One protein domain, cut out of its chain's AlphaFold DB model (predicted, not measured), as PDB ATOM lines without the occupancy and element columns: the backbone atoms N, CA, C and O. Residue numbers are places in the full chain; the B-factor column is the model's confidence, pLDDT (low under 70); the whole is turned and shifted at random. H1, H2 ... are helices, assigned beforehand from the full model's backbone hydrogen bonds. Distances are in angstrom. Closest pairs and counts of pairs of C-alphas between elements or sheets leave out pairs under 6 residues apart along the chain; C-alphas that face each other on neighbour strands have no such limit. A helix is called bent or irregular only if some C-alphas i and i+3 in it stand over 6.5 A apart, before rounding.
ATOM      1  N   TRP A   2     -54.470  41.213  46.851       61.19
ATOM      2  CA  TRP A   2     -53.230  40.868  47.573       61.19
ATOM      3  C   TRP A   2     -53.369  39.878  48.750       61.19
ATOM      4  O   TRP A   2     -52.499  39.033  48.948       61.19
ATOM      5  N   ALA A   3     -54.467  39.927  49.515       66.50
ATOM      6  CA  ALA A   3     -54.684  39.025  50.655       66.50
ATOM      7  C   ALA A   3     -54.881  37.552  50.239       66.50
ATOM      8  O   ALA A   3     -54.370  36.645  50.896       66.50
ATOM      9  N   ARG A   4     -55.552  37.308  49.102       62.84
ATOM     10  CA  ARG A   4     -55.674  35.960  48.518       62.84
ATOM     11  C   ARG A   4     -54.324  35.460  48.003       62.84
ATOM     12  O   ARG A   4     -53.988  34.305  48.236       62.84
ATOM     13  N   LEU A   5     -53.525  36.345  47.401       69.00
ATOM     14  CA  LEU A   5     -52.175  36.027  46.930       69.00
ATOM     15  C   LEU A   5     -51.247  35.615  48.085       69.00
ATOM     16  O   LEU A   5     -50.589  34.583  48.009       69.00
ATOM     17  N   ARG A   6     -51.262  36.366  49.197       67.69
ATOM     18  CA  ARG A   6     -50.517  36.034  50.424       67.69
ATOM     19  C   ARG A   6     -50.967  34.710  51.044       67.69
ATOM     20  O   ARG A   6     -50.125  33.943  51.499       67.69
ATOM     21  N   GLY A   7     -52.267  34.419  51.035       70.75
ATOM     22  CA  GLY A   7     -52.804  33.146  51.524       70.75
ATOM     23  C   GLY A   7     -52.350  31.946  50.688       70.75
ATOM     24  O   GLY A   7     -51.992  30.909  51.246       70.75
ATOM     25  N   VAL A   8     -52.303  32.102  49.362       69.50
ATOM     26  CA  VAL A   8     -51.780  31.080  48.443       69.50
ATOM     27  C   VAL A   8     -50.270  30.922  48.620       69.50
ATOM     28  O   VAL A   8     -49.817  29.798  48.814       69.50
ATOM     29  N   LEU A   9     -49.498  32.012  48.686       70.56
ATOM     30  CA  LEU A   9     -48.053  31.959  48.947       70.56
ATOM     31  C   LEU A   9     -47.724  31.294  50.287       70.56
ATOM     32  O   LEU A   9     -46.815  30.478  50.361       70.56
ATOM     33  N   ALA A  10     -48.477  31.589  51.348       68.44
ATOM     34  CA  ALA A  10     -48.267  30.987  52.663       68.44
ATOM     35  C   ALA A  10     -48.665  29.502  52.714       68.44
ATOM     36  O   ALA A  10     -48.190  28.760  53.577       68.44
ATOM     37  N   ARG A  11     -49.554  29.057  51.820       67.94
ATOM     38  CA  ARG A  11     -49.958  27.652  51.679       67.94
ATOM     39  C   ARG A  11     -48.967  26.878  50.813       67.94
ATOM     40  O   ARG A  11     -48.569  25.789  51.204       67.94
ATOM     41  N   VAL A  12     -48.501  27.476  49.719       65.50
ATOM     42  CA  VAL A  12     -47.427  26.944  48.868       65.50
ATOM     43  C   VAL A  12     -46.114  26.882  49.645       65.50
ATOM     44  O   VAL A  12     -45.464  25.847  49.633       65.50
ATOM     45  N   GLY A  13     -45.772  27.920  50.411       63.94
ATOM     46  CA  GLY A  13     -44.608  27.936  51.301       63.94
ATOM     47  C   GLY A  13     -44.690  26.869  52.393       63.94
ATOM     48  O   GLY A  13     -43.726  26.144  52.617       63.94
ATOM     49  N   ARG A  14     -45.861  26.672  53.017       66.44
ATOM     50  CA  ARG A  14     -46.070  25.554  53.958       66.44
ATOM     51  C   ARG A  14     -45.975  24.184  53.293       66.44
ATOM     52  O   ARG A  14     -45.463  23.255  53.908       66.44
ATOM     53  N   TRP A  15     -46.430  24.053  52.050       66.00
ATOM     54  CA  TRP A  15     -46.295  22.818  51.278       66.00
ATOM     55  C   TRP A  15     -44.836  22.549  50.881       66.00
ATOM     56  O   TRP A  15     -44.383  21.414  50.918       66.00
ATOM     57  N   PHE A  16     -44.067  23.599  50.612       61.25
ATOM     58  CA  PHE A  16     -42.624  23.548  50.382       61.25
ATOM     59  C   PHE A  16     -41.849  23.037  51.604       61.25
ATOM     60  O   PHE A  16     -40.917  22.249  51.463       61.25
ATOM     61  N   LEU A  17     -42.253  23.468  52.806       61.84
ATOM     62  CA  LEU A  17     -41.684  23.008  54.077       61.84
ATOM     63  C   LEU A  17     -42.256  21.662  54.557       61.84
ATOM     64  O   LEU A  17     -41.705  21.072  55.489       61.84
ATOM     65  N   SER A  18     -43.324  21.159  53.933       72.06
ATOM     66  CA  SER A  18     -43.858  19.821  54.206       72.06
ATOM     67  C   SER A  18     -42.825  18.749  53.834       72.06
ATOM     68  O   SER A  18     -42.094  18.928  52.857       72.06
ATOM     69  N   PRO A  19     -42.761  17.609  54.546       68.94
ATOM     70  CA  PRO A  19     -41.848  16.508  54.223       68.94
ATOM     71  C   PRO A  19     -41.920  16.049  52.755       68.94
ATOM     72  O   PRO A  19     -40.886  15.745  52.160       68.94
ATOM     73  N   ALA A  20     -43.109  16.075  52.139       71.88
ATOM     74  CA  ALA A  20     -43.285  15.743  50.723       71.88
ATOM     75  C   ALA A  20     -42.667  16.799  49.786       71.88
ATOM     76  O   ALA A  20     -41.928  16.454  48.864       71.88
ATOM     77  N   GLY A  21     -42.905  18.089  50.055       70.81
ATOM     78  CA  GLY A  21     -42.310  19.188  49.292       70.81
ATOM     79  C   GLY A  21     -40.793  19.227  49.444       70.81
ATOM     80  O   GLY A  21     -40.076  19.380  48.459       70.81
ATOM     81  N   ARG A  22     -40.282  18.971  50.651       73.25
ATOM     82  CA  ARG A  22     -38.846  18.920  50.933       73.25
ATOM     83  C   ARG A  22     -38.145  17.822  50.131       73.25
ATOM     84  O   ARG A  22     -37.075  18.070  49.592       73.25
ATOM     85  N   ALA A  23     -38.758  16.648  49.978       75.94
ATOM     86  CA  ALA A  23     -38.214  15.574  49.144       75.94
ATOM     87  C   ALA A  23     -38.151  15.953  47.652       75.94
ATOM     88  O   ALA A  23     -37.162  15.654  46.978       75.94
ATOM     89  N   VAL A  24     -39.181  16.633  47.140       80.62
ATOM     90  CA  VAL A  24     -39.222  17.119  45.750       80.62
ATOM     91  C   VAL A  24     -38.181  18.212  45.527       80.62
ATOM     92  O   VAL A  24     -37.415  18.135  44.574       80.62
ATOM     93  N   TRP A  25     -38.085  19.186  46.430       77.56
ATOM     94  CA  TRP A  25     -37.135  20.293  46.313       77.56
ATOM     95  C   TRP A  25     -35.688  19.871  46.496       77.56
ATOM     96  O   TRP A  25     -34.831  20.365  45.777       77.56
ATOM     97  N   VAL A  26     -35.410  18.920  47.388       78.12
ATOM     98  CA  VAL A  26     -34.077  18.315  47.498       78.12
ATOM     99  C   VAL A  26     -33.700  17.620  46.190       78.12
ATOM    100  O   VAL A  26     -32.581  17.801  45.721       78.12
ATOM    101  N   ARG A  27     -34.624  16.884  45.557       80.94
ATOM    102  CA  ARG A  27     -34.389  16.275  44.235       80.94
ATOM    103  C   ARG A  27     -34.200  17.315  43.135       80.94
ATOM    104  O   ARG A  27     -33.318  17.142  42.303       80.94
ATOM    105  N   LEU A  28     -34.980  18.392  43.148       84.12
ATOM    106  CA  LEU A  28     -34.873  19.470  42.167       84.12
ATOM    107  C   LEU A  28     -33.553  20.239  42.318       84.12
ATOM    108  O   LEU A  28     -32.904  20.546  41.325       84.12
ATOM    109  N   LEU A  29     -33.115  20.486  43.555       83.69
ATOM    110  CA  LEU A  29     -31.807  21.067  43.866       83.69
ATOM    111  C   LEU A  29     -30.669  20.135  43.459       83.69
ATOM    112  O   LEU A  29     -29.707  20.597  42.863       83.69
ATOM    113  N   LEU A  30     -30.783  18.833  43.735       83.75
ATOM    114  CA  LEU A  30     -29.820  17.828  43.271       83.75
ATOM    115  C   LEU A  30     -29.727  17.807  41.742       83.75
ATOM    116  O   LEU A  30     -28.627  17.768  41.198       83.75
ATOM    117  N   PHE A  31     -30.863  17.885  41.049       83.38
ATOM    118  CA  PHE A  31     -30.905  17.970  39.593       83.38
ATOM    119  C   PHE A  31     -30.257  19.264  39.089       83.38
ATOM    120  O   PHE A  31     -29.383  19.219  38.230       83.38
ATOM    121  N   GLY A  32     -30.595  20.410  39.678       84.94
ATOM    122  CA  GLY A  32     -29.967  21.692  39.353       84.94
ATOM    123  C   GLY A  32     -28.459  21.693  39.609       84.94
ATOM    124  O   GLY A  32     -27.706  22.186  38.780       84.94
ATOM    125  N   ALA A  33     -28.005  21.074  40.702       82.94
ATOM    126  CA  ALA A  33     -26.590  20.911  41.024       82.94
ATOM    127  C   ALA A  33     -25.874  19.934  40.081       82.94
ATOM    128  O   ALA A  33     -24.670  20.061  39.878       82.94
ATOM    129  N   SER A  34     -26.591  18.986  39.469       81.75
ATOM    130  CA  SER A  34     -26.002  18.052  38.505       81.75
ATOM    131  C   SER A  34     -25.559  18.738  37.208       81.75
ATOM    132  O   SER A  34     -24.593  18.298  36.590       81.75
ATOM    133  N   ILE A  35     -26.194  19.856  36.839       80.69
ATOM    134  CA  ILE A  35     -25.883  20.624  35.624       80.69
ATOM    135  C   ILE A  35     -24.451  21.194  35.662       80.69
ATOM    136  O   ILE A  35     -23.673  20.867  34.767       80.69
ATOM    137  N   PRO A  36     -24.033  21.979  36.681       84.62
ATOM    138  CA  PRO A  36     -22.648  22.430  36.788       84.62
ATOM    139  C   PRO A  36     -21.680  21.301  37.162       84.62
ATOM    140  O   PRO A  36     -20.483  21.439  36.937       84.62
ATOM    141  N   LEU A  37     -22.167  20.181  37.712       82.38
ATOM    142  CA  LEU A  37     -21.330  19.030  38.066       82.38
ATOM    143  C   LEU A  37     -20.991  18.138  36.858       82.38
ATOM    144  O   LEU A  37     -19.971  17.449  36.867       82.38
ATOM    145  N   ALA A  38     -21.811  18.168  35.806       80.94
ATOM    146  CA  ALA A  38     -21.627  17.396  34.581       80.94
ATOM    147  C   ALA A  38     -20.223  17.526  33.947       80.94
ATOM    148  O   ALA A  38     -19.615  16.486  33.681       80.94
ATOM    149  N   PRO A  39     -19.640  18.729  33.745       80.06
ATOM    150  CA  PRO A  39     -18.285  18.842  33.196       80.06
ATOM    151  C   PRO A  39     -17.222  18.189  34.093       80.06
ATOM    152  O   PRO A  39     -16.285  17.572  33.589       80.06
ATOM    153  N   TYR A  40     -17.389  18.243  35.417       82.81
ATOM    154  CA  TYR A  40     -16.477  17.585  36.353       82.81
ATOM    155  C   TYR A  40     -16.601  16.061  36.304       82.81
ATOM    156  O   TYR A  40     -15.590  15.371  36.380       82.81
ATOM    157  N   MET A  41     -17.808  15.517  36.109       80.94
ATOM    158  CA  MET A  41     -17.999  14.076  35.881       80.94
ATOM    159  C   MET A  41     -17.262  13.600  34.624       80.94
ATOM    160  O   MET A  41     -16.630  12.546  34.651       80.94
ATOM    161  N   VAL A  42     -17.281  14.390  33.546       83.06
ATOM    162  CA  VAL A  42     -16.544  14.076  32.310       83.06
ATOM    163  C   VAL A  42     -15.031  14.133  32.532       83.06
ATOM    164  O   VAL A  42     -14.312  13.254  32.057       83.06
ATOM    165  N   ALA A  43     -14.537  15.122  33.284       81.50
ATOM    166  CA  ALA A  43     -13.123  15.213  33.646       81.50
ATOM    167  C   ALA A  43     -12.674  14.010  34.491       81.50
ATOM    168  O   ALA A  43     -11.661  13.384  34.188       81.50
ATOM    169  N   VAL A  44     -13.468  13.621  35.491       83.81
ATOM    170  CA  VAL A  44     -13.221  12.423  36.306       83.81
ATOM    171  C   VAL A  44     -13.192  11.166  35.439       83.81
ATOM    172  O   VAL A  44     -12.291  10.348  35.587       83.81
ATOM    173  N   TRP A  45     -14.128  11.024  34.499       84.44
ATOM    174  CA  TRP A  45     -14.174   9.888  33.576       84.44
ATOM    175  C   TRP A  45     -12.933   9.816  32.678       84.44
ATOM    176  O   TRP A  45     -12.348   8.751  32.491       84.44
ATOM    177  N   ARG A  46     -12.492  10.966  32.156       86.38
ATOM    178  CA  ARG A  46     -11.255  11.090  31.373       86.38
ATOM    179  C   ARG A  46     -10.033  10.661  32.179       86.38
ATOM    180  O   ARG A  46      -9.243   9.871  31.675       86.38
ATOM    181  N   VAL A  47      -9.899  11.138  33.413       82.38
ATOM    182  CA  VAL A  47      -8.776  10.789  34.295       82.38
ATOM    183  C   VAL A  47      -8.838   9.317  34.720       82.38
ATOM    184  O   VAL A  47      -7.812   8.648  34.789       82.38
ATOM    185  N   ALA A  48     -10.030   8.763  34.933       80.69
ATOM    186  CA  ALA A  48     -10.188   7.350  35.263       80.69
ATOM    187  C   ALA A  48      -9.741   6.421  34.119       80.69
ATOM    188  O   ALA A  48      -9.122   5.396  34.384       80.69
ATOM    189  N   LEU A  49     -10.035   6.773  32.861       82.62
ATOM    190  CA  LEU A  49      -9.697   5.944  31.695       82.62
ATOM    191  C   LEU A  49      -8.293   6.194  31.136       82.62
ATOM    192  O   LEU A  49      -7.659   5.264  30.646       82.62
ATOM    193  N   TYR A  50      -7.827   7.442  31.174       87.25
ATOM    194  CA  TYR A  50      -6.616   7.879  30.471       87.25
ATOM    195  C   TYR A  50      -5.649   8.683  31.344       87.25
ATOM    196  O   TYR A  50      -4.611   9.120  30.852       87.25
ATOM    197  N   GLY A  51      -5.987   8.922  32.611       79.38
ATOM    198  CA  GLY A  51      -5.141   9.678  33.529       79.38
ATOM    199  C   GLY A  51      -3.877   8.918  33.913       79.38
ATOM    200  O   GLY A  51      -3.814   7.688  33.852       79.38
TER     201      GLY A  51
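This is residues 2 to 51 of the 108 residues of an uncharacterized protein of Bifidobacterium adolescentis (UniProt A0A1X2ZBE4). A shorter helix, H1, turns a sharp corner into a long bent helix, H2, and the three helical stretches H1, H2a and H2b follow one another as an open zigzag with no packed core. The printed part has 50 residues with two named helices, H1 then H2, and no named strand; its class is all helix. It is extended, with a radius of gyration of the C-alphas of 18.7 A and spans of 60 by 22 by 7 A.

H2, residues 19 to 50, was assigned as one helix by its hydrogen bonds but is bent: C-alphas 36 and 39 are 6.7 A apart. Arm H2a, residues 19 to 36, is 26.6 A long; arm H2b, residues 39 to 50, is 16.2 A long and ends at C-alpha 50 (-6.616, 7.879, 30.471). H1, residues 2 to 17, is 22.2 A long from C-alpha 2 (-53.230, 40.868, 47.573).

H2a and H2b stand at a steep tilt of 60 degrees. H1 and H2a only just touch, only at the corner by their tight link, with 3 pairs of C-alphas within 8 A, through residues 15 to 16 of H1 and 21 to 25 of H2a alone. The closest C-alphas, of Trp 15 and Gly 21, are 5.7 A apart. Their lines are about perpendicular, at 80 degrees. H1 and H2b are apart. Each O i to N i+4 pair is within hydrogen-bond range in H1 and H2b, and 12 of 14 are in H2a.

The farthest C-alphas, of Ala 3 and Tyr 50, are 60.7 A apart. The printed part has no cut. Mean pLDDT of the printed part is 76.0; residues 2 to 6, 8, 10 to 17 and 19 are under 70.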